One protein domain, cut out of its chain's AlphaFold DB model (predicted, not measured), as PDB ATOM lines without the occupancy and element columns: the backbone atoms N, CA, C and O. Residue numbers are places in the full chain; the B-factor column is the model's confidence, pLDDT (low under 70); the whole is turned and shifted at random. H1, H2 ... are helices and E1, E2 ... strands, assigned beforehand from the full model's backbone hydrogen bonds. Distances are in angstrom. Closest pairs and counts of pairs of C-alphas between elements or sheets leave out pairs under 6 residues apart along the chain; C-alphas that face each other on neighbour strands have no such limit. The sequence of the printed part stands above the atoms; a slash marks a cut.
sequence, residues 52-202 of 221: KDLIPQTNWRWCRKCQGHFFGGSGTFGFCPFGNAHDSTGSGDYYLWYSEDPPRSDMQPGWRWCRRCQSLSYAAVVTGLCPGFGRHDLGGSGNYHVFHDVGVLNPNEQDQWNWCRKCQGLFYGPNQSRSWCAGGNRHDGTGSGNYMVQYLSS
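AT A GLANCE: This is residues 52 to 202 of the 221 residues of an uncharacterized protein of Actinocrispum wychmicini (UniProt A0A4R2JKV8). Mostly loops, this compact domain gathers three hairpins, E1-E2, E4-E5 and E7-E8, round one middle; E3, E6 and E9 pair in a triangle, joining them in a branched antiparallel sheet. Named elements, nine strands with H1 before E9, hold 55 of 151 printed residues, mostly strand. The C-alphas' radius of gyration is 13.7 A, the spans 39 by 31 by 30 A.

HOW THE PARTS SIT: Start at the hairpin of E1, residues 55-62, and E2, 69-71, with N 61 and O 70 2.8 A apart, within hydrogen-bond range. Further hairpins are E4, 107-113, with E5, 120-122, and E7, 157-163, with E8, 170-172. E3, 93-98, neighbours E6, 144-148, with N 145 and O 97 2.8 A apart, and E9, 195-201. H1, 173-178, is at the sheet's level; 0 of 2 O i to N i+4 pairs are within range, 2 of 3 O i to N i+3.

IN THESE COORDINATES: Find E1's first C-alpha at (35.670, 7.180, -54.180) and E9's last at (38.485, 7.661, -36.459).

THE WHOLE: Links E2-E3, E5-E6 and H1-E9 are long; residues 52-53, 102 and 151 have pLDDT under 70.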
ATOM      1  N   LYS A  52      39.447   0.098 -56.285       58.03
ATOM      2  CA  LYS A  52      40.163   1.219 -56.907       58.03
ATOM      3  C   LYS A  52      39.256   2.246 -57.599       58.03
ATOM      4  O   LYS A  52      39.663   3.394 -57.723       58.03
ATOM      5  N   ASP A  53      38.060   1.848 -58.030       69.81
ATOM      6  CA  ASP A  53      37.120   2.737 -58.723       69.81
ATOM      7  C   ASP A  53      36.084   3.359 -57.757       69.81
ATOM      8  O   ASP A  53      35.255   4.176 -58.156       69.81
ATOM      9  N   LEU A  54      36.141   3.009 -56.466       75.25
ATOM     10  CA  LEU A  54      35.300   3.594 -55.428       75.25
ATOM     11  C   LEU A  54      35.957   4.845 -54.846       75.25
ATOM     12  O   LEU A  54      37.092   4.816 -54.368       75.25
ATOM     13  N   ILE A  55      35.203   5.942 -54.800       85.88
ATOM     14  CA  ILE A  55      35.670   7.180 -54.180       85.88
ATOM     15  C   ILE A  55      35.186   7.197 -52.723       85.88
ATOM     16  O   ILE A  55      33.975   7.142 -52.486       85.88
ATOM     17  N   PRO A  56      36.088   7.268 -51.727       91.25
ATOM     18  CA  PRO A  56      35.675   7.411 -50.343       91.25
ATOM     19  C   PRO A  56      35.225   8.853 -50.103       91.25
ATOM     20  O   PRO A  56      35.980   9.804 -50.310       91.25
ATOM     21  N   GLN A  57      33.998   9.032 -49.627       95.88
ATOM     22  CA  GLN A  57      33.548  10.303 -49.078       95.88
ATOM     23  C   GLN A  57      33.592  10.226 -47.558       95.88
ATOM     24  O   GLN A  57      32.883   9.420 -46.967       95.88
ATOM     25  N   THR A  58      34.411  11.070 -46.939       96.81
ATOM     26  CA  THR A  58      34.573  11.177 -45.480       96.81
ATOM     27  C   THR A  58      33.536  12.123 -44.871       96.81
ATOM     28  O   THR A  58      32.644  12.601 -45.572       96.81
ATOM     29  N   ASN A  59      33.644  12.439 -43.576       97.06
ATOM     30  CA  ASN A  59      32.739  13.332 -42.850       97.06
ATOM     31  C   ASN A  59      31.311  12.817 -42.707       97.06
ATOM     32  O   ASN A  59      30.395  13.593 -42.415       97.06
ATOM     33  N   TRP A  60      31.115  11.512 -42.833       98.12
ATOM     34  CA  TRP A  60      29.890  10.901 -42.365       98.12
ATOM     35  C   TRP A  60      29.939  10.706 -40.856       98.12
ATOM     36  O   TRP A  60      30.991  10.476 -40.266       98.12
ATOM     37  N   ARG A  61      28.789  10.869 -40.212       98.06
ATOM     38  CA  ARG A  61      28.662  10.976 -38.764       98.06
ATOM     39  C   ARG A  61      27.463  10.184 -38.279       98.06
ATOM     40  O   ARG A  61      26.439  10.079 -38.954       98.06
ATOM     41  N   TRP A  62      27.564   9.719 -37.050       97.81
ATOM     42  CA  TRP A  62      26.441   9.242 -36.271       97.81
ATOM     43  C   TRP A  62      25.812  10.393 -35.489       97.81
ATOM     44  O   TRP A  62      26.499  11.263 -34.953       97.81
ATOM     45  N   CYS A  63      24.485  10.405 -35.401       97.62
ATOM     46  CA  CYS A  63      23.761  11.357 -34.572       97.62
ATOM     47  C   CYS A  63      23.300  10.711 -33.266       97.62
ATOM     48  O   CYS A  63      22.411   9.861 -33.278       97.62
ATOM     49  N   ARG A  64      23.765  11.201 -32.113       95.75
ATOM     50  CA  ARG A  64      23.391  10.633 -30.800       95.75
ATOM     51  C   ARG A  64      21.915  10.779 -30.419       95.75
ATOM     52  O   ARG A  64      21.461  10.173 -29.450       95.75
ATOM     53  N   LYS A  65      21.176  11.645 -31.119       95.62
ATOM     54  CA  LYS A  65      19.747  11.885 -30.876       95.62
ATOM     55  C   LYS A  65      18.920  10.872 -31.653       95.62
ATOM     56  O   LYS A  65      18.267  10.030 -31.053       95.62
ATOM     57  N   CYS A  66      18.983  10.912 -32.983       97.56
ATOM     58  CA  CYS A  66      18.186  10.010 -33.810       97.56
ATOM     59  C   CYS A  66      18.808   8.626 -34.000       97.56
ATOM     60  O   CYS A  66      18.082   7.721 -34.374       97.56
ATOM     61  N   GLN A  67      20.097   8.443 -33.702       97.38
ATOM     62  CA  GLN A  67      20.895   7.248 -34.013       97.38
ATOM     63  C   GLN A  67      21.162   7.041 -35.509       97.38
ATOM     64  O   GLN A  67      21.706   6.015 -35.894       97.38
ATOM     65  N   GLY A  68      20.781   8.002 -36.354       97.38
ATOM     66  CA  GLY A  68      20.935   7.928 -37.802       97.38
ATOM     67  C   GLY A  68      22.320   8.348 -38.292       97.38
ATOM     68  O   GLY A  68      22.981   9.182 -37.667       97.38
ATOM     69  N   HIS A  69      22.701   7.802 -39.444       98.19
ATOM     70  CA  HIS A  69      23.908   8.159 -40.184       98.19
ATOM     71  C   HIS A  69      23.650   9.382 -41.079       98.19
ATOM     72  O   HIS A  69      22.699   9.390 -41.871       98.19
ATOM     73  N   PHE A  70      24.468  10.425 -40.961       98.56
ATOM     74  CA  PHE A  70      24.296  11.680 -41.692       98.56
ATOM     75  C   PHE A  70      25.623  12.264 -42.170       98.56
ATOM     76  O   PHE A  70      26.674  12.022 -41.585       98.56
ATOM     77  N   PHE A  71      25.578  13.041 -43.243       98.38
ATOM     78  CA  PHE A  71      26.733  13.722 -43.803       98.38
ATOM     79  C   PHE A  71      26.963  15.055 -43.084       98.38
ATOM     80  O   PHE A  71      26.139  15.965 -43.151       98.38
ATOM     81  N   GLY A  72      28.090  15.178 -42.387       97.19
ATOM     82  CA  GLY A  72      28.499  16.394 -41.682       97.19
ATOM     83  C   GLY A  72      29.345  17.356 -42.522       97.19
ATOM     84  O   GLY A  72      29.707  18.420 -42.029       97.19
ATOM     85  N   GLY A  73      29.682  16.999 -43.767       95.44
ATOM     86  CA  GLY A  73      30.587  17.770 -44.628       95.44
ATOM     87  C   GLY A  73      29.928  18.864 -45.479       95.44
ATOM     88  O   GLY A  73      30.626  19.542 -46.223       95.44
ATOM     89  N   SER A  74      28.607  19.060 -45.402       91.56
ATOM     90  CA  SER A  74      27.875  20.018 -46.257       91.56
ATOM     91  C   SER A  74      27.841  21.460 -45.732       91.56
ATOM     92  O   SER A  74      27.169  22.309 -46.311       91.56
ATOM     93  N   GLY A  75      28.504  21.743 -44.605       91.62
ATOM     94  CA  GLY A  75      28.422  23.034 -43.907       91.62
ATOM     95  C   GLY A  75      27.151  23.216 -43.065       91.62
ATOM     96  O   GLY A  75      27.044  24.177 -42.309       91.62
ATOM     97  N   THR A  76      26.205  22.274 -43.134       94.12
ATOM     98  CA  THR A  76      25.040  22.195 -42.241       94.12
ATOM     99  C   THR A  76      24.878  20.764 -41.739       94.12
ATOM    100  O   THR A  76      25.323  19.818 -42.380       94.12
ATOM    101  N   PHE A  77      24.204  20.574 -40.606       97.12
ATOM    102  CA  PHE A  77      23.915  19.234 -40.079       97.12
ATOM    103  C   PHE A  77      22.501  18.749 -40.413       97.12
ATOM    104  O   PHE A  77      22.093  17.728 -39.880       97.12
ATOM    105  N   GLY A  78      21.765  19.447 -41.287       97.06
ATOM    106  CA  GLY A  78      20.436  19.043 -41.765       97.06
ATOM    107  C   GLY A  78      19.355  18.910 -40.692       97.06
ATOM    108  O   GLY A  78      19.614  18.989 -39.498       97.06
ATOM    109  N   PHE A  79      18.114  18.678 -41.112       97.56
ATOM    110  CA  PHE A  79      17.012  18.390 -40.190       97.56
ATOM    111  C   PHE A  79      17.148  17.008 -39.536       97.56
ATOM    112  O   PHE A  79      17.192  15.992 -40.219       97.56
ATOM    113  N   CYS A  80      17.118  16.960 -38.207       97.62
ATOM    114  CA  CYS A  80      17.061  15.740 -37.408       97.62
ATOM    115  C   CYS A  80      15.614  15.465 -36.964       97.62
ATOM    116  O   CYS A  80      14.927  16.396 -36.534       97.62
ATOM    117  N   PRO A  81      15.156  14.197 -36.943       96.19
ATOM    118  CA  PRO A  81      13.826  13.832 -36.441       96.19
ATOM    119  C   PRO A  81      13.542  14.234 -34.985       96.19
ATOM    120  O   PRO A  81      12.391  14.249 -34.572       96.19
ATOM    121  N   PHE A  82      14.577  14.551 -34.201       94.56
ATOM    122  CA  PHE A  82      14.425  15.092 -32.846       94.56
ATOM    123  C   PHE A  82      13.921  16.554 -32.824       94.56
ATOM    124  O   PHE A  82      13.553  17.048 -31.765       94.56
ATOM    125  N   GLY A  83      13.910  17.258 -33.964       84.62
ATOM    126  CA  GLY A  83      13.384  18.625 -34.084       84.62
ATOM    127  C   GLY A  83      14.435  19.740 -34.125       84.62
ATOM    128  O   GLY A  83      14.113  20.880 -33.829       84.62
ATOM    129  N   ASN A  84      15.692  19.433 -34.462       89.81
ATOM    130  CA  ASN A  84      16.803  20.394 -34.593       89.81
ATOM    131  C   ASN A  84      17.821  19.873 -35.618       89.81
ATOM    132  O   ASN A  84      17.504  18.952 -36.363       89.81
ATOM    133  N   ALA A  85      19.044  20.402 -35.642       97.50
ATOM    134  CA  ALA A  85      20.127  19.807 -36.411       97.50
ATOM    135  C   ALA A  85      20.594  18.446 -35.849       97.50
ATOM    136  O   ALA A  85      20.400  18.156 -34.656       97.50
ATOM    137  N   HIS A  86      21.208  17.604 -36.690       98.12
ATOM    138  CA  HIS A  86      21.895  16.400 -36.211       98.12
ATOM    139  C   HIS A  86      23.002  16.758 -35.195       98.12
ATOM    140  O   HIS A  86      23.529  17.866 -35.186       98.12
ATOM    141  N   ASP A  87      23.321  15.829 -34.291       96.81
ATOM    142  CA  ASP A  87      24.274  16.032 -33.193       96.81
ATOM    143  C   ASP A  87      25.334  14.928 -33.221       96.81
ATOM    144  O   ASP A  87      25.059  13.800 -32.806       96.81
ATOM    145  N   SER A  88      26.525  15.267 -33.719       95.94
ATOM    146  CA  SER A  88      27.674  14.365 -33.867       95.94
ATOM    147  C   SER A  88      28.516  14.214 -32.599       95.94
ATOM    148  O   SER A  88      29.607  13.643 -32.650       95.94
ATOM    149  N   THR A  89      28.055  14.706 -31.444       94.06
ATOM    150  CA  THR A  89      28.816  14.583 -30.196       94.06
ATOM    151  C   THR A  89      29.051  13.109 -29.861       94.06
ATOM    152  O   THR A  89      28.111  12.370 -29.574       94.06
ATOM    153  N   GLY A  90      30.323  12.697 -29.869       91.88
ATOM    154  CA  GLY A  90      30.746  11.317 -29.604       91.88
ATOM    155  C   GLY A  90      30.874  10.420 -30.840       91.88
ATOM    156  O   GLY A  90      31.423   9.329 -30.707       91.88
ATOM    157  N   SER A  91      30.443  10.897 -32.011       95.62
ATOM    158  CA  SER A  91      30.604  10.204 -33.293       95.62
ATOM    159  C   SER A  91      32.076  10.040 -33.660       95.62
ATOM    160  O   SER A  91      32.886  10.942 -33.421       95.62
ATOM    161  N   GLY A  92      32.389   8.938 -34.339       94.06
ATOM    162  CA  GLY A  92      33.592   8.834 -35.164       94.06
ATOM    163  C   GLY A  92      33.523   9.725 -36.412       94.06
ATOM    164  O   GLY A  92      32.579  10.507 -36.600       94.06
ATOM    165  N   ASP A  93      34.532   9.601 -37.269       95.94
ATOM    166  CA  ASP A  93      34.483  10.075 -38.655       95.94
ATOM    167  C   ASP A  93      34.389   8.868 -39.580       95.94
ATOM    168  O   ASP A  93      35.338   8.089 -39.685       95.94
ATOM    169  N   TYR A  94      33.227   8.702 -40.199       96.69
ATOM    170  CA  TYR A  94      32.924   7.606 -41.102       96.69
ATOM    171  C   TYR A  94      33.140   8.026 -42.543       96.69
ATOM    172  O   TYR A  94      33.074   9.208 -42.900       96.69
ATOM    173  N   TYR A  95      33.330   7.030 -43.393       95.50
ATOM    174  CA  TYR A  95      33.296   7.234 -44.823       95.50
ATOM    175  C   TYR A  95      32.423   6.198 -45.509       95.50
ATOM    176  O   TYR A  95      32.291   5.055 -45.070       95.50
ATOM    177  N   LEU A  96      31.819   6.636 -46.607       94.75
ATOM    178  CA  LEU A  96      31.064   5.789 -47.510       94.75
ATOM    179  C   LEU A  96      31.704   5.840 -48.883       94.75
ATOM    180  O   LEU A  96      32.147   6.890 -49.348       94.75
ATOM    181  N   TRP A  97      31.709   4.692 -49.531       91.94
ATOM    182  CA  TRP A  97      32.123   4.560 -50.912       91.94
ATOM    183  C   TRP A  97      30.974   4.976 -51.827       91.94
ATOM    184  O   TRP A  97      29.823   4.623 -51.559       91.94
ATOM    185  N   TYR A  98      31.269   5.694 -52.907       89.19
ATOM    186  CA  TYR A  98      30.292   5.977 -53.955       89.19
ATOM    187  C   TYR A  98      30.900   5.796 -55.348       89.19
ATOM    188  O   TYR A  98      32.087   6.057 -55.555       89.19
ATOM    189  N   SER A  99      30.076   5.325 -56.284       83.94
ATOM    190  CA  SER A  99      30.382   5.186 -57.714       83.94
ATOM    191  C   SER A  99      29.082   5.034 -58.508       83.94
ATOM    192  O   SER A  99      28.047   4.670 -57.947       83.94
ATOM    193  N   GLU A 100      29.126   5.298 -59.813       73.56
ATOM    194  CA  GLU A 100      28.000   5.000 -60.716       73.56
ATOM    195  C   GLU A 100      27.962   3.513 -61.115       73.56
ATOM    196  O   GLU A 100      26.895   2.977 -61.410       73.56
ATOM    197  N   ASP A 101      29.105   2.823 -61.053       70.56
ATOM    198  CA  ASP A 101      29.202   1.391 -61.327       70.56
ATOM    199  C   ASP A 101      28.733   0.531 -60.140       70.56
ATOM    200  O   ASP A 101      28.871   0.952 -58.982       70.56
ATOM    201  N   PRO A 102      28.200  -0.682 -60.399       66.25
ATOM    202  CA  PRO A 102      27.796  -1.608 -59.350       66.25
ATOM    203  C   PRO A 102      28.997  -1.989 -58.474       66.25
ATOM    204  O   PRO A 102      30.082  -2.261 -58.993       66.25
ATOM    205  N   PRO A 103      28.824  -2.030 -57.146       73.00
ATOM    206  CA  PRO A 103      29.934  -2.226 -56.235       73.00
ATOM    207  C   PRO A 103      30.339  -3.699 -56.179       73.00
ATOM    208  O   PRO A 103      29.733  -4.575 -56.804       73.00
ATOM    209  N   ARG A 104      31.330  -3.993 -55.337       79.38
ATOM    210  CA  ARG A 104      31.608  -5.366 -54.917       79.38
ATOM    211  C   ARG A 104      30.350  -6.060 -54.392       79.38
ATOM    212  O   ARG A 104      29.464  -5.440 -53.810       79.38
ATOM    213  N   SER A 105      30.325  -7.383 -54.527       81.75
ATOM    214  CA  SER A 105      29.194  -8.230 -54.128       81.75
ATOM    215  C   SER A 105      28.839  -8.180 -52.638       81.75
ATOM    216  O   SER A 105      27.752  -8.605 -52.263       81.75
ATOM    217  N   ASP A 106      29.755  -7.716 -51.787       85.88
ATOM    218  CA  ASP A 106      29.576  -7.558 -50.341       85.88
ATOM    219  C   ASP A 106      29.046  -6.172 -49.934       85.88
ATOM    220  O   ASP A 106      28.878  -5.886 -48.747       85.88
ATOM    221  N   MET A 107      28.748  -5.315 -50.911       89.25
ATOM    222  CA  MET A 107      28.209  -3.981 -50.696       89.25
ATOM    223  C   MET A 107      26.854  -3.834 -51.382       89.25
ATOM    224  O   MET A 107      26.658  -4.201 -52.538       89.25
ATOM    225  N   GLN A 108      25.905  -3.243 -50.671       92.50
ATOM    226  CA  GLN A 108      24.593  -2.925 -51.201       92.50
ATOM    227  C   GLN A 108      24.606  -1.527 -51.851       92.50
ATOM    228  O   GLN A 108      24.943  -0.555 -51.166       92.50
ATOM    229  N   PRO A 109      24.219  -1.396 -53.136       91.94
ATOM    230  CA  PRO A 109      23.997  -0.110 -53.800       91.94
ATOM    231  C   PRO A 109      22.629   0.487 -53.502       91.94
ATOM    232  O   PRO A 109      21.791  -0.119 -52.845       91.94
ATOM    233  N   GLY A 110      22.383   1.686 -54.024       92.19
ATOM    234  CA  GLY A 110      21.089   2.358 -53.943       92.19
ATOM    235  C   GLY A 110      20.908   3.204 -52.686       92.19
ATOM    236  O   GLY A 110      19.798   3.683 -52.432       92.19
ATOM    237  N   TRP A 111      21.972   3.420 -51.910       96.31
ATOM    238  CA  TRP A 111      21.972   4.390 -50.821       96.31
ATOM    239  C   TRP A 111      22.227   5.788 -51.366       96.31
ATOM    240  O   TRP A 111      23.058   6.001 -52.246       96.31
ATOM    241  N   ARG A 112      21.474   6.761 -50.864       96.69
ATOM    242  CA  ARG A 112      21.466   8.133 -51.362       96.69
ATOM    243  C   ARG A 112      21.532   9.106 -50.197       96.69
ATOM    244  O   ARG A 112      20.916   8.897 -49.153       96.69
ATOM    245  N   TRP A 113      22.274  10.181 -50.385       97.62
ATOM    246  CA  TRP A 113      22.295  11.328 -49.498       97.62
ATOM    247  C   TRP A 113      21.058  12.198 -49.739       97.62
ATOM    248  O   TRP A 113      20.660  12.447 -50.876       97.62
ATOM    249  N   CYS A 114      20.447  12.671 -48.658       97.50
ATOM    250  CA  CYS A 114      19.352  13.630 -48.722       97.50
ATOM    251  C   CYS A 114      19.859  15.042 -48.421       97.50
ATOM    252  O   CYS A 114      20.303  15.309 -47.307       97.50
ATOM    253  N   ARG A 115      19.702  15.994 -49.346       96.62
ATOM    254  CA  ARG A 115      20.230  17.360 -49.165       96.62
ATOM    255  C   ARG A 115      19.536  18.190 -48.080       96.62
ATOM    256  O   ARG A 115      20.063  19.214 -47.661       96.62
ATOM    257  N   ARG A 116      18.351  17.774 -47.612       95.75
ATOM    258  CA  ARG A 116      17.608  18.481 -46.545       95.75
ATOM    259  C   ARG A 116      17.993  17.997 -45.155       95.75
ATOM    260  O   ARG A 116      18.291  18.798 -44.275       95.75
ATOM    261  N   CYS A 117      17.959  16.685 -44.939       97.44
ATOM    262  CA  CYS A 117      18.253  16.100 -43.632       97.44
ATOM    263  C   CYS A 117      19.690  15.605 -43.494       97.44
ATOM    264  O   CYS A 117      20.077  15.178 -42.419       97.44
ATOM    265  N   GLN A 118      20.474  15.642 -44.571       98.19
ATOM    266  CA  GLN A 118      21.841  15.125 -44.643       98.19
ATOM    267  C   GLN A 118      21.960  13.616 -44.382       98.19
ATOM    268  O   GLN A 118      23.057  13.071 -44.416       98.19
ATOM    269  N   SER A 119      20.854  12.912 -44.128       97.19
ATOM    270  CA  SER A 119      20.871  11.493 -43.784       97.19
ATOM    271  C   SER A 119      21.131  10.614 -45.005       97.19
ATOM    272  O   SER A 119      20.724  10.946 -46.122       97.19
ATOM    273  N   LEU A 120      21.748   9.458 -44.761       98.00
ATOM    274  CA  LEU A 120      21.822   8.376 -45.735       98.00
ATOM    275  C   LEU A 120      20.482   7.625 -45.772       98.00
ATOM    276  O   LEU A 120      20.005   7.155 -44.735       98.00
ATOM    277  N   SER A 121      19.881   7.499 -46.953       97.12
ATOM    278  CA  SER A 121      18.616   6.798 -47.184       97.12
ATOM    279  C   SER A 121      18.763   5.768 -48.290       97.12
ATOM    280  O   SER A 121      19.224   6.083 -49.381       97.12
ATOM    281  N   TYR A 122      18.276   4.560 -48.050       96.19
ATOM    282  CA  TYR A 122      18.067   3.581 -49.101       96.19
ATOM    283  C   TYR A 122      16.942   4.063 -50.022       96.19
ATOM    284  O   TYR A 122      15.896   4.508 -49.546       96.19
ATOM    285  N   ALA A 123      17.167   4.048 -51.333       92.50
ATOM    286  CA  ALA A 123      16.234   4.604 -52.313       92.50
ATOM    287  C   ALA A 123      15.991   3.682 -53.516       92.50
ATOM    288  O   ALA A 123      15.396   4.117 -54.497       92.50
ATOM    289  N   ALA A 124      16.415   2.415 -53.450       83.50
ATOM    290  CA  ALA A 124      16.240   1.473 -54.557       83.50
ATOM    291  C   ALA A 124      14.788   0.982 -54.735       83.50
ATOM    292  O   ALA A 124      14.448   0.465 -55.793       83.50
ATOM    293  N   VAL A 125      13.935   1.120 -53.708       77.12
ATOM    294  CA  VAL A 125      12.542   0.627 -53.730       77.12
ATOM    295  C   VAL A 125      11.546   1.771 -53.536       77.12
ATOM    296  O   VAL A 125      10.690   2.009 -54.382       77.12
ATOM    297  N   VAL A 126      11.652   2.503 -52.424       83.31
ATOM    298  CA  VAL A 126      10.802   3.661 -52.113       83.31
ATOM    299  C   VAL A 126      11.621   4.750 -51.438       83.31
ATOM    300  O   VAL A 126      12.535   4.468 -50.669       83.31
ATOM    301  N   THR A 127      11.250   6.010 -51.653       84.75
ATOM    302  CA  THR A 127      11.843   7.127 -50.913       84.75
ATOM    303  C   THR A 127      11.142   7.289 -49.565       84.75
ATOM    304  O   THR A 127       9.945   7.591 -49.519       84.75
ATOM    305  N   GLY A 128      11.872   7.082 -48.468       88.31
ATOM    306  CA  GLY A 128      11.344   7.173 -47.104       88.31
ATOM    307  C   GLY A 128      10.963   8.588 -46.660       88.31
ATOM    308  O   GLY A 128      11.249   9.576 -47.341       88.31
ATOM    309  N   LEU A 129      10.310   8.673 -45.496       93.75
ATOM    310  CA  LEU A 129       9.947   9.944 -44.865       93.75
ATOM    311  C   LEU A 129      11.186  10.716 -44.398       93.75
ATOM    312  O   LEU A 129      12.074  10.157 -43.749       93.75
ATOM    313  N   CYS A 130      11.198  12.012 -44.699       94.44
ATOM    314  CA  CYS A 130      12.267  12.942 -44.377       94.44
ATOM    315  C   CYS A 130      11.856  13.854 -43.213       94.44
ATOM    316  O   CYS A 130      10.760  14.416 -43.234       94.44
ATOM    317  N   PRO A 131      12.738  14.077 -42.221       93.06
ATOM    318  CA  PRO A 131      12.481  15.055 -41.164       93.06
ATOM    319  C   PRO A 131      12.492  16.505 -41.682       93.06
ATOM    320  O   PRO A 131      11.907  17.375 -41.053       93.06
ATOM    321  N   GLY A 132      13.106  16.767 -42.843       81.81
ATOM    322  CA  GLY A 132      13.062  18.053 -43.549       81.81
ATOM    323  C   GLY A 132      11.812  18.239 -44.416       81.81
ATOM    324  O   GLY A 132      11.897  18.890 -45.455       81.81
ATOM    325  N   PHE A 133      10.688  17.650 -43.994       83.00
ATOM    326  CA  PHE A 133       9.381  17.594 -44.663       83.00
ATOM    327  C   PHE A 133       9.296  16.666 -45.889       83.00
ATOM    328  O   PHE A 133      10.124  16.697 -46.802       83.00
ATOM    329  N   GLY A 134       8.218  15.873 -45.941       90.56
ATOM    330  CA  GLY A 134       7.875  15.013 -47.077       90.56
ATOM    331  C   GLY A 134       8.785  13.789 -47.228       90.56
ATOM    332  O   GLY A 134       9.089  13.099 -46.256       90.56
ATOM    333  N   ARG A 135       9.182  13.492 -48.470       94.81
ATOM    334  CA  ARG A 135      10.132  12.421 -48.818       94.81
ATOM    335  C   ARG A 135      11.555  12.971 -48.905       94.81
ATOM    336  O   ARG A 135      11.737  14.174 -49.085       94.81
ATOM    337  N   HIS A 136      12.555  12.096 -48.790       96.38
ATOM    338  CA  HIS A 136      13.958  12.495 -48.957       96.38
ATOM    339  C   HIS A 136      14.209  13.166 -50.310       96.38
ATOM    340  O   HIS A 136      13.737  12.706 -51.346       96.38
ATOM    341  N   ASP A 137      14.969  14.255 -50.280       96.12
ATOM    342  CA  ASP A 137      15.357  15.032 -51.452       96.12
ATOM    343  C   ASP A 137      16.762  14.616 -51.888       96.12
ATOM    344  O   ASP A 137      17.753  14.996 -51.263       96.12
ATOM    345  N   LEU A 138      16.819  13.786 -52.927       95.38
ATOM    346  CA  LEU A 138      18.027  13.083 -53.370       95.38
ATOM    347  C   LEU A 138      18.782  13.831 -54.483       95.38
ATOM    348  O   LEU A 138      19.692  13.276 -55.099       95.38
ATOM    349  N   GLY A 139      18.388  15.075 -54.780       94.69
ATOM    350  CA  GLY A 139      19.023  15.886 -55.817       94.69
ATOM    351  C   GLY A 139      20.502  16.136 -55.514       94.69
ATOM    352  O   GLY A 139      20.839  16.619 -54.434       94.69
ATOM    353  N   GLY A 140      21.375  15.818 -56.474       92.88
ATOM    354  CA  GLY A 140      22.831  15.959 -56.334       92.88
ATOM    355  C   GLY A 140      23.515  14.847 -55.530       92.88
ATOM    356  O   GLY A 140      24.713  14.930 -55.289       92.88
ATOM    357  N   SER A 141      22.788  13.807 -55.114       94.56
ATOM    358  CA  SER A 141      23.394  12.639 -54.470       94.56
ATOM    359  C   SER A 141      24.118  11.757 -55.487       94.56
ATOM    360  O   SER A 141      23.561  11.465 -56.546       94.56
ATOM    361  N   GLY A 142      25.275  11.212 -55.102       92.31
ATOM    362  CA  GLY A 142      25.848  10.016 -55.732       92.31
ATOM    363  C   GLY A 142      25.107   8.736 -55.323       92.31
ATOM    364  O   GLY A 142      24.157   8.792 -54.524       92.31
ATOM    365  N   ASN A 143      25.518   7.595 -55.874       92.69
ATOM    366  CA  ASN A 143      25.081   6.264 -55.452       92.69
ATOM    367  C   ASN A 143      26.100   5.671 -54.465       92.69
ATOM    368  O   ASN A 143      27.224   5.341 -54.836       92.69
ATOM    369  N   TYR A 144      25.708   5.589 -53.196       94.75
ATOM    370  CA  TYR A 144      26.555   5.092 -52.121       94.75
ATOM    371  C   TYR A 144      26.405   3.584 -51.947       94.75
ATOM    372  O   TYR A 144      25.325   3.009 -52.119       94.75
ATOM    373  N   HIS A 145      27.503   2.976 -51.525       92.62
ATOM    374  CA  HIS A 145      27.657   1.546 -51.337       92.62
ATOM    375  C   HIS A 145      27.957   1.264 -49.864       92.62
ATOM    376  O   HIS A 145      28.937   1.771 -49.316       92.62
ATOM    377  N   VAL A 146      27.100   0.470 -49.217       93.88
ATOM    378  CA  VAL A 146      27.223   0.125 -47.790       93.88
ATOM    379  C   VAL A 146      27.442  -1.374 -47.660       93.88
ATOM    380  O   VAL A 146      26.697  -2.150 -48.254       93.88
ATOM    381  N   PHE A 147      28.443  -1.792 -46.889       92.25
ATOM    382  CA  PHE A 147      28.683  -3.211 -46.622       92.25
ATOM    383  C   PHE A 147      27.478  -3.840 -45.925       92.25
ATOM    384  O   PHE A 147      26.870  -3.216 -45.050       92.25
ATOM    385  N   HIS A 148      27.130  -5.063 -46.319       89.88
ATOM    386  CA  HIS A 148      25.942  -5.749 -45.823       89.88
ATOM    387  C   HIS A 148      26.182  -7.250 -45.668       89.88
ATOM    388  O   HIS A 148      26.665  -7.903 -46.590       89.88
ATOM    389  N   ASP A 149      25.802  -7.790 -44.507       83.31
ATOM    390  CA  ASP A 149      25.880  -9.211 -44.151       83.31
ATOM    391  C   ASP A 149      27.269  -9.845 -44.394       83.31
ATOM    392  O   ASP A 149      27.384 -11.016 -44.764       83.31
ATOM    393  N   VAL A 150      28.348  -9.083 -44.158       79.38
ATOM    394  CA  VAL A 150      29.718  -9.615 -44.233       79.38
ATOM    395  C   VAL A 150      30.066 -10.436 -42.987       79.38
ATOM    396  O   VAL A 150      29.720 -10.076 -41.863       79.38
ATOM    397  N   GLY A 151      30.739 -11.575 -43.185       69.19
ATOM    398  CA  GLY A 151      31.028 -12.540 -42.114       69.19
ATOM    399  C   GLY A 151      32.253 -12.218 -41.250       69.19
ATOM    400  O   GLY A 151      32.391 -12.777 -40.164       69.19
ATOM    401  N   VAL A 152      33.144 -11.337 -41.712       73.81
ATOM    402  CA  VAL A 152      34.357 -10.918 -40.994       73.81
ATOM    403  C   VAL A 152      34.452  -9.400 -41.066       73.81
ATOM    404  O   VAL A 152      34.403  -8.843 -42.158       73.81
ATOM    405  N   LEU A 153      34.576  -8.752 -39.905       74.12
ATOM    406  CA  LEU A 153      34.739  -7.302 -39.812       74.12
ATOM    407  C   LEU A 153      36.200  -6.913 -40.010       74.12
ATOM    408  O   LEU A 153      37.096  -7.507 -39.400       74.12
ATOM    409  N   ASN A 154      36.434  -5.868 -40.796       80.56
ATOM    410  CA  ASN A 154      37.730  -5.210 -40.839       80.56
ATOM    411  C   ASN A 154      37.972  -4.399 -39.546       80.56
ATOM    412  O   ASN A 154      37.023  -3.950 -38.899       80.56
ATOM    413  N   PRO A 155      39.236  -4.143 -39.150       81.44
ATOM    414  CA  PRO A 155      39.551  -3.394 -37.925       81.44
ATOM    415  C   PRO A 155      38.968  -1.971 -37.858       81.44
ATOM    416  O   PRO A 155      38.851  -1.392 -36.774       81.44
ATOM    417  N   ASN A 156      38.633  -1.395 -39.012       87.62
ATOM    418  CA  ASN A 156      38.062  -0.062 -39.179       87.62
ATOM    419  C   ASN A 156      36.570  -0.084 -39.556       87.62
ATOM    420  O   ASN A 156      36.065   0.905 -40.083       87.62
ATOM    421  N   GLU A 157      35.868  -1.186 -39.299       88.06
ATOM    422  CA  GLU A 157      34.429  -1.317 -39.527       88.06
ATOM    423  C   GLU A 157      33.655  -1.340 -38.215       88.06
ATOM    424  O   GLU A 157      34.036  -1.994 -37.243       88.06
ATOM    425  N   GLN A 158      32.533  -0.627 -38.202       91.12
ATOM    426  CA  GLN A 158      31.525  -0.742 -37.163       91.12
ATOM    427  C   GLN A 158      30.307  -1.456 -37.734       91.12
ATOM    428  O   GLN A 158      29.751  -1.032 -38.746       91.12
ATOM    429  N   ASP A 159      29.888  -2.517 -37.060       91.50
ATOM    430  CA  ASP A 159      28.715  -3.314 -37.388       91.50
ATOM    431  C   ASP A 159      27.481  -2.869 -36.588       91.50
ATOM    432  O   ASP A 159      27.483  -1.844 -35.902       91.50
ATOM    433  N   GLN A 160      26.404  -3.648 -36.687       93.06
ATOM    434  CA  GLN A 160      25.120  -3.422 -36.018       93.06
ATOM    435  C   GLN A 160      24.400  -2.161 -36.498       93.06
ATOM    436  O   GLN A 160      23.533  -1.621 -35.807       93.06
ATOM    437  N   TRP A 161      24.711  -1.706 -37.709       96.75
ATOM    438  CA  TRP A 161      23.877  -0.739 -38.397       96.75
ATOM    439  C   TRP A 161      22.704  -1.462 -39.044       96.75
ATOM    440  O   TRP A 161      22.834  -2.561 -39.581       96.75
ATOM    441  N   ASN A 162      21.534  -0.843 -38.988       97.75
ATOM    442  CA  ASN A 162      20.319  -1.390 -39.559       97.75
ATOM    443  C   ASN A 162      19.649  -0.363 -40.467       97.75
ATOM    444  O   ASN A 162      19.715   0.851 -40.259       97.75
ATOM    445  N   TRP A 163      18.955  -0.868 -41.473       97.94
ATOM    446  CA  TRP A 163      18.028  -0.110 -42.290       97.94
ATOM    447  C   TRP A 163      16.690   0.032 -41.562       97.94
ATOM    448  O   TRP A 163      16.143  -0.932 -41.031       97.94
ATOM    449  N   CYS A 164      16.134   1.242 -41.546       97.38
ATOM    450  CA  CYS A 164      14.812   1.497 -40.986       97.38
ATOM    451  C   CYS A 164      13.734   1.451 -42.074       97.38
ATOM    452  O   CYS A 164      13.679   2.342 -42.921       97.38
ATOM    453  N   ARG A 165      12.772   0.529 -41.984       95.31
ATOM    454  CA  ARG A 165      11.703   0.381 -42.993       95.31
ATOM    455  C   ARG A 165      10.757   1.579 -43.132       95.31
ATOM    456  O   ARG A 165      10.089   1.732 -44.151       95.31
ATOM    457  N   LYS A 166      10.686   2.448 -42.119       93.62
ATOM    458  CA  LYS A 166       9.777   3.612 -42.105       93.62
ATOM    459  C   LYS A 166      10.362   4.833 -42.807       93.62
ATOM    460  O   LYS A 166       9.701   5.471 -43.620       93.62
ATOM    461  N   CYS A 167      11.605   5.174 -42.476       95.94
ATOM    462  CA  CYS A 167      12.283   6.350 -43.027       95.94
ATOM    463  C   CYS A 167      13.329   6.000 -44.086       95.94
ATOM    464  O   CYS A 167      13.945   6.909 -44.630       95.94
ATOM    465  N   GLN A 168      13.543   4.705 -44.346       97.25
ATOM    466  CA  GLN A 168      14.560   4.159 -45.246       97.25
ATOM    467  C   GLN A 168      16.004   4.526 -44.860       97.25
ATOM    468  O   GLN A 168      16.931   4.298 -45.625       97.25
ATOM    469  N   GLY A 169      16.204   5.096 -43.670       96.94
ATOM    470  CA  GLY A 169      17.501   5.579 -43.209       96.94
ATOM    471  C   GLY A 169      18.327   4.495 -42.530       96.94
ATOM    472  O   GLY A 169      17.762   3.593 -41.906       96.94
ATOM    473  N   LEU A 170      19.650   4.627 -42.614       98.12
ATOM    474  CA  LEU A 170      20.593   3.812 -41.854       98.12
ATOM    475  C   LEU A 170      20.687   4.337 -40.413       98.12
ATOM    476  O   LEU A 170      20.861   5.542 -40.201       98.12
ATOM    477  N   PHE A 171      20.565   3.454 -39.424       98.00
ATOM    478  CA  PHE A 171      20.643   3.806 -38.009       98.00
ATOM    479  C   PHE A 171      21.434   2.778 -37.205       98.00
ATOM    480  O   PHE A 171      21.509   1.609 -37.575       98.00
ATOM    481  N   TYR A 172      21.995   3.214 -36.082       96.44
ATOM    482  CA  TYR A 172      22.736   2.348 -35.181       96.44
ATOM    483  C   TYR A 172      21.775   1.507 -34.327       96.44
ATOM    484  O   TYR A 172      21.096   2.018 -33.426       96.44
ATOM    485  N   GLY A 173      21.710   0.213 -34.636       95.62
ATOM    486  CA  GLY A 173      20.778  -0.771 -34.088       95.62
ATOM    487  C   GLY A 173      20.770  -0.885 -32.564       95.62
ATOM    488  O   GLY A 173      19.690  -0.819 -31.970       95.62
ATOM    489  N   PRO A 174      21.931  -0.968 -31.887       94.25
ATOM    490  CA  PRO A 174      21.994  -1.155 -30.435       94.25
ATOM    491  C   PRO A 174      21.275  -0.070 -29.626       94.25
ATOM    492  O   PRO A 174      20.849  -0.304 -28.498       94.25
ATOM    493  N   ASN A 175      21.086   1.113 -30.214       94.12
ATOM    494  CA  ASN A 175      20.417   2.248 -29.588       94.12
ATOM    495  C   ASN A 175      18.986   2.481 -30.120       94.12
ATOM    496  O   ASN A 175      18.429   3.571 -29.954       94.12
ATOM    497  N   GLN A 176      18.351   1.483 -30.739       95.00
ATOM    498  CA  GLN A 176      17.010   1.619 -31.318       95.00
ATOM    499  C   GLN A 176      15.980   2.157 -30.310       95.00
ATOM    500  O   GLN A 176      15.221   3.069 -30.639       95.00
ATOM    501  N   SER A 177      15.987   1.677 -29.063       95.25
ATOM    502  CA  SER A 177      15.020   2.065 -28.017       95.25
ATOM    503  C   SER A 177      15.057   3.554 -27.641       95.25
ATOM    504  O   SER A 177      14.052   4.102 -27.184       95.25
ATOM    505  N   ARG A 178      16.185   4.233 -27.885       93.69
ATOM    506  CA  ARG A 178      16.420   5.663 -27.603       93.69
ATOM    507  C   ARG A 178      16.468   6.543 -28.858       93.69
ATOM    508  O   ARG A 178      16.767   7.730 -28.760       93.69
ATOM    509  N   SER A 179      16.202   5.964 -30.026       95.62
ATOM    510  CA  SER A 179      16.264   6.652 -31.318       95.62
ATOM    511  C   SER A 179      15.065   7.568 -31.597       95.62
ATOM    512  O   SER A 179      14.048   7.534 -30.906       95.62
ATOM    513  N   TRP A 180      15.156   8.384 -32.644       97.19
ATOM    514  CA  TRP A 180      14.051   9.219 -33.123       97.19
ATOM    515  C   TRP A 180      13.939   9.069 -34.631       97.19
ATOM    516  O   TRP A 180      14.904   9.314 -35.347       97.19
ATOM    517  N   CYS A 181      12.767   8.666 -35.115       97.06
ATOM    518  CA  CYS A 181      12.545   8.364 -36.521       97.06
ATOM    519  C   CYS A 181      11.607   9.381 -37.176       97.06
ATOM    520  O   CYS A 181      10.582   9.749 -36.609       97.06
ATOM    521  N   ALA A 182      11.912   9.760 -38.419       95.31
ATOM    522  CA  ALA A 182      11.046  10.621 -39.226       95.31
ATOM    523  C   ALA A 182       9.681   9.985 -39.544       95.31
ATOM    524  O   ALA A 182       8.709  10.693 -39.768       95.31
ATOM    525  N   GLY A 183       9.585   8.651 -39.524       91.62
ATOM    526  CA  GLY A 183       8.314   7.927 -39.628       91.62
ATOM    527  C   GLY A 183       7.561   7.784 -38.302       91.62
ATOM    528  O   GLY A 183       6.714   6.902 -38.189       91.62
ATOM    529  N   GLY A 184       7.913   8.578 -37.287       88.88
ATOM    530  CA  GLY A 184       7.350   8.523 -35.940       88.88
ATOM    531  C   GLY A 184       8.000   7.463 -35.045       88.88
ATOM    532  O   GLY A 184       8.466   6.417 -35.512       88.88
ATOM    533  N   ASN A 185       7.994   7.714 -33.732       91.25
ATOM    534  CA  ASN A 185       8.563   6.842 -32.695       91.25
ATOM    535  C   ASN A 185      10.061   6.522 -32.923       91.25
ATOM    536  O   ASN A 185      10.847   7.384 -33.323       91.25
ATOM    537  N   ARG A 186      10.470   5.282 -32.625       97.25
ATOM    538  CA  ARG A 186      11.834   4.753 -32.789       97.25
ATOM    539  C   ARG A 186      12.082   4.262 -34.207       97.25
ATOM    540  O   ARG A 186      11.125   3.961 -34.915       97.25
ATOM    541  N   HIS A 187      13.337   4.157 -34.635       97.56
ATOM    542  CA  HIS A 187      13.652   3.422 -35.860       97.56
ATOM    543  C   HIS A 187      13.089   1.996 -35.789       97.56
ATOM    544  O   HIS A 187      12.957   1.426 -34.709       97.56
ATOM    545  N   ASP A 188      12.710   1.451 -36.938       96.94
ATOM    546  CA  ASP A 188      12.125   0.118 -37.077       96.94
ATOM    547  C   ASP A 188      13.002  -0.688 -38.036       96.94
ATOM    548  O   ASP A 188      12.912  -0.513 -39.253       96.94
ATOM    549  N   GLY A 189      13.887  -1.503 -37.461       96.38
ATOM    550  CA  GLY A 189      14.801  -2.381 -38.186       96.38
ATOM    551  C   GLY A 189      14.198  -3.719 -38.612       96.38
ATOM    552  O   GLY A 189      14.947  -4.595 -39.038       96.38
ATOM    553  N   THR A 190      12.882  -3.938 -38.484       96.19
ATOM    554  CA  THR A 190      12.278  -5.211 -38.894       96.19
ATOM    555  C   THR A 190      12.518  -5.468 -40.384       96.19
ATOM    556  O   THR A 190      12.145  -4.661 -41.237       96.19
ATOM    557  N   GLY A 191      13.127  -6.618 -40.686       94.44
ATOM    558  CA  GLY A 191      13.517  -7.013 -42.043       94.44
ATOM    559  C   GLY A 191      14.866  -6.455 -42.509       94.44
ATOM    560  O   GLY A 191      15.231  -6.675 -43.659       94.44
ATOM    561  N   SER A 192      15.606  -5.747 -41.652       95.75
ATOM    562  CA  SER A 192      16.980  -5.331 -41.942       95.75
ATOM    563  C   SER A 192      17.963  -6.488 -41.758       95.75
ATOM    564  O   SER A 192      17.866  -7.220 -40.774       95.75
ATOM    565  N   GLY A 193      18.963  -6.580 -42.637       93.88
ATOM    566  CA  GLY A 193      20.218  -7.273 -42.336       93.88
ATOM    567  C   GLY A 193      21.160  -6.413 -41.487       93.88
ATOM    568  O   GLY A 193      20.764  -5.351 -40.973       93.88
ATOM    569  N   ASN A 194      22.396  -6.886 -41.328       94.19
ATOM    570  CA  ASN A 194      23.457  -6.169 -40.627       94.19
ATOM    571  C   ASN A 194      24.277  -5.360 -41.631       94.19
ATOM    572  O   ASN A 194      24.799  -5.914 -42.595       94.19
ATOM    573  N   TYR A 195      24.405  -4.062 -41.391       95.88
ATOM    574  CA  TYR A 195      25.233  -3.178 -42.195       95.88
ATOM    575  C   TYR A 195      26.497  -2.799 -41.438       95.88
ATOM    576  O   TYR A 195      26.510  -2.711 -40.204       95.88
ATOM    577  N   MET A 196      27.545  -2.537 -42.208       93.75
ATOM    578  CA  MET A 196      28.844  -2.144 -41.693       93.75
ATOM    579  C   MET A 196      29.245  -0.822 -42.336       93.75
ATOM    580  O   MET A 196      29.149  -0.641 -43.553       93.75
ATOM    581  N   VAL A 197      29.691   0.112 -41.504       93.62
ATOM    582  CA  VAL A 197      30.217   1.408 -41.945       93.62
ATOM    583  C   VAL A 197      31.674   1.518 -41.536       93.62
ATOM    584  O   VAL A 197      32.061   1.128 -40.431       93.62
ATOM    585  N   GLN A 198      32.492   2.037 -42.444       92.75
ATOM    586  CA  GLN A 198      33.923   2.185 -42.214       92.75
ATOM    587  C   GLN A 198      34.217   3.532 -41.559       92.75
ATOM    588  O   GLN A 198      33.550   4.529 -41.848       92.75
ATOM    589  N   TYR A 199      35.219   3.570 -40.683       93.00
ATOM    590  CA  TYR A 199      35.638   4.780 -39.983       93.00
ATOM    591  C   TYR A 199      37.125   5.093 -40.166       93.00
ATOM    592  O   TYR A 199      37.978   4.210 -40.164       93.00
ATOM    593  N   LEU A 200      37.437   6.384 -40.288       92.31
ATOM    594  CA  LEU A 200      38.795   6.930 -40.199       92.31
ATOM    595  C   LEU A 200      39.222   7.133 -38.747       92.31
ATOM    596  O   LEU A 200      40.379   6.931 -38.392       92.31
ATOM    597  N   SER A 201      38.277   7.536 -37.898       90.69
ATOM    598  CA  SER A 201      38.485   7.661 -36.459       90.69
ATOM    599  C   SER A 201      37.357   6.944 -35.739       90.69
ATOM    600  O   SER A 201      36.181   7.161 -36.036       90.69
ATOM    601  N   SER A 202      37.725   6.047 -34.823       83.75
ATOM    602  CA  SER A 202      36.743   5.209 -34.147       83.75
ATOM    603  C   SER A 202      35.803   6.055 -33.282       83.75
ATOM    604  O   SER A 202      36.254   7.028 -32.668       83.75
TER     605      SER A 202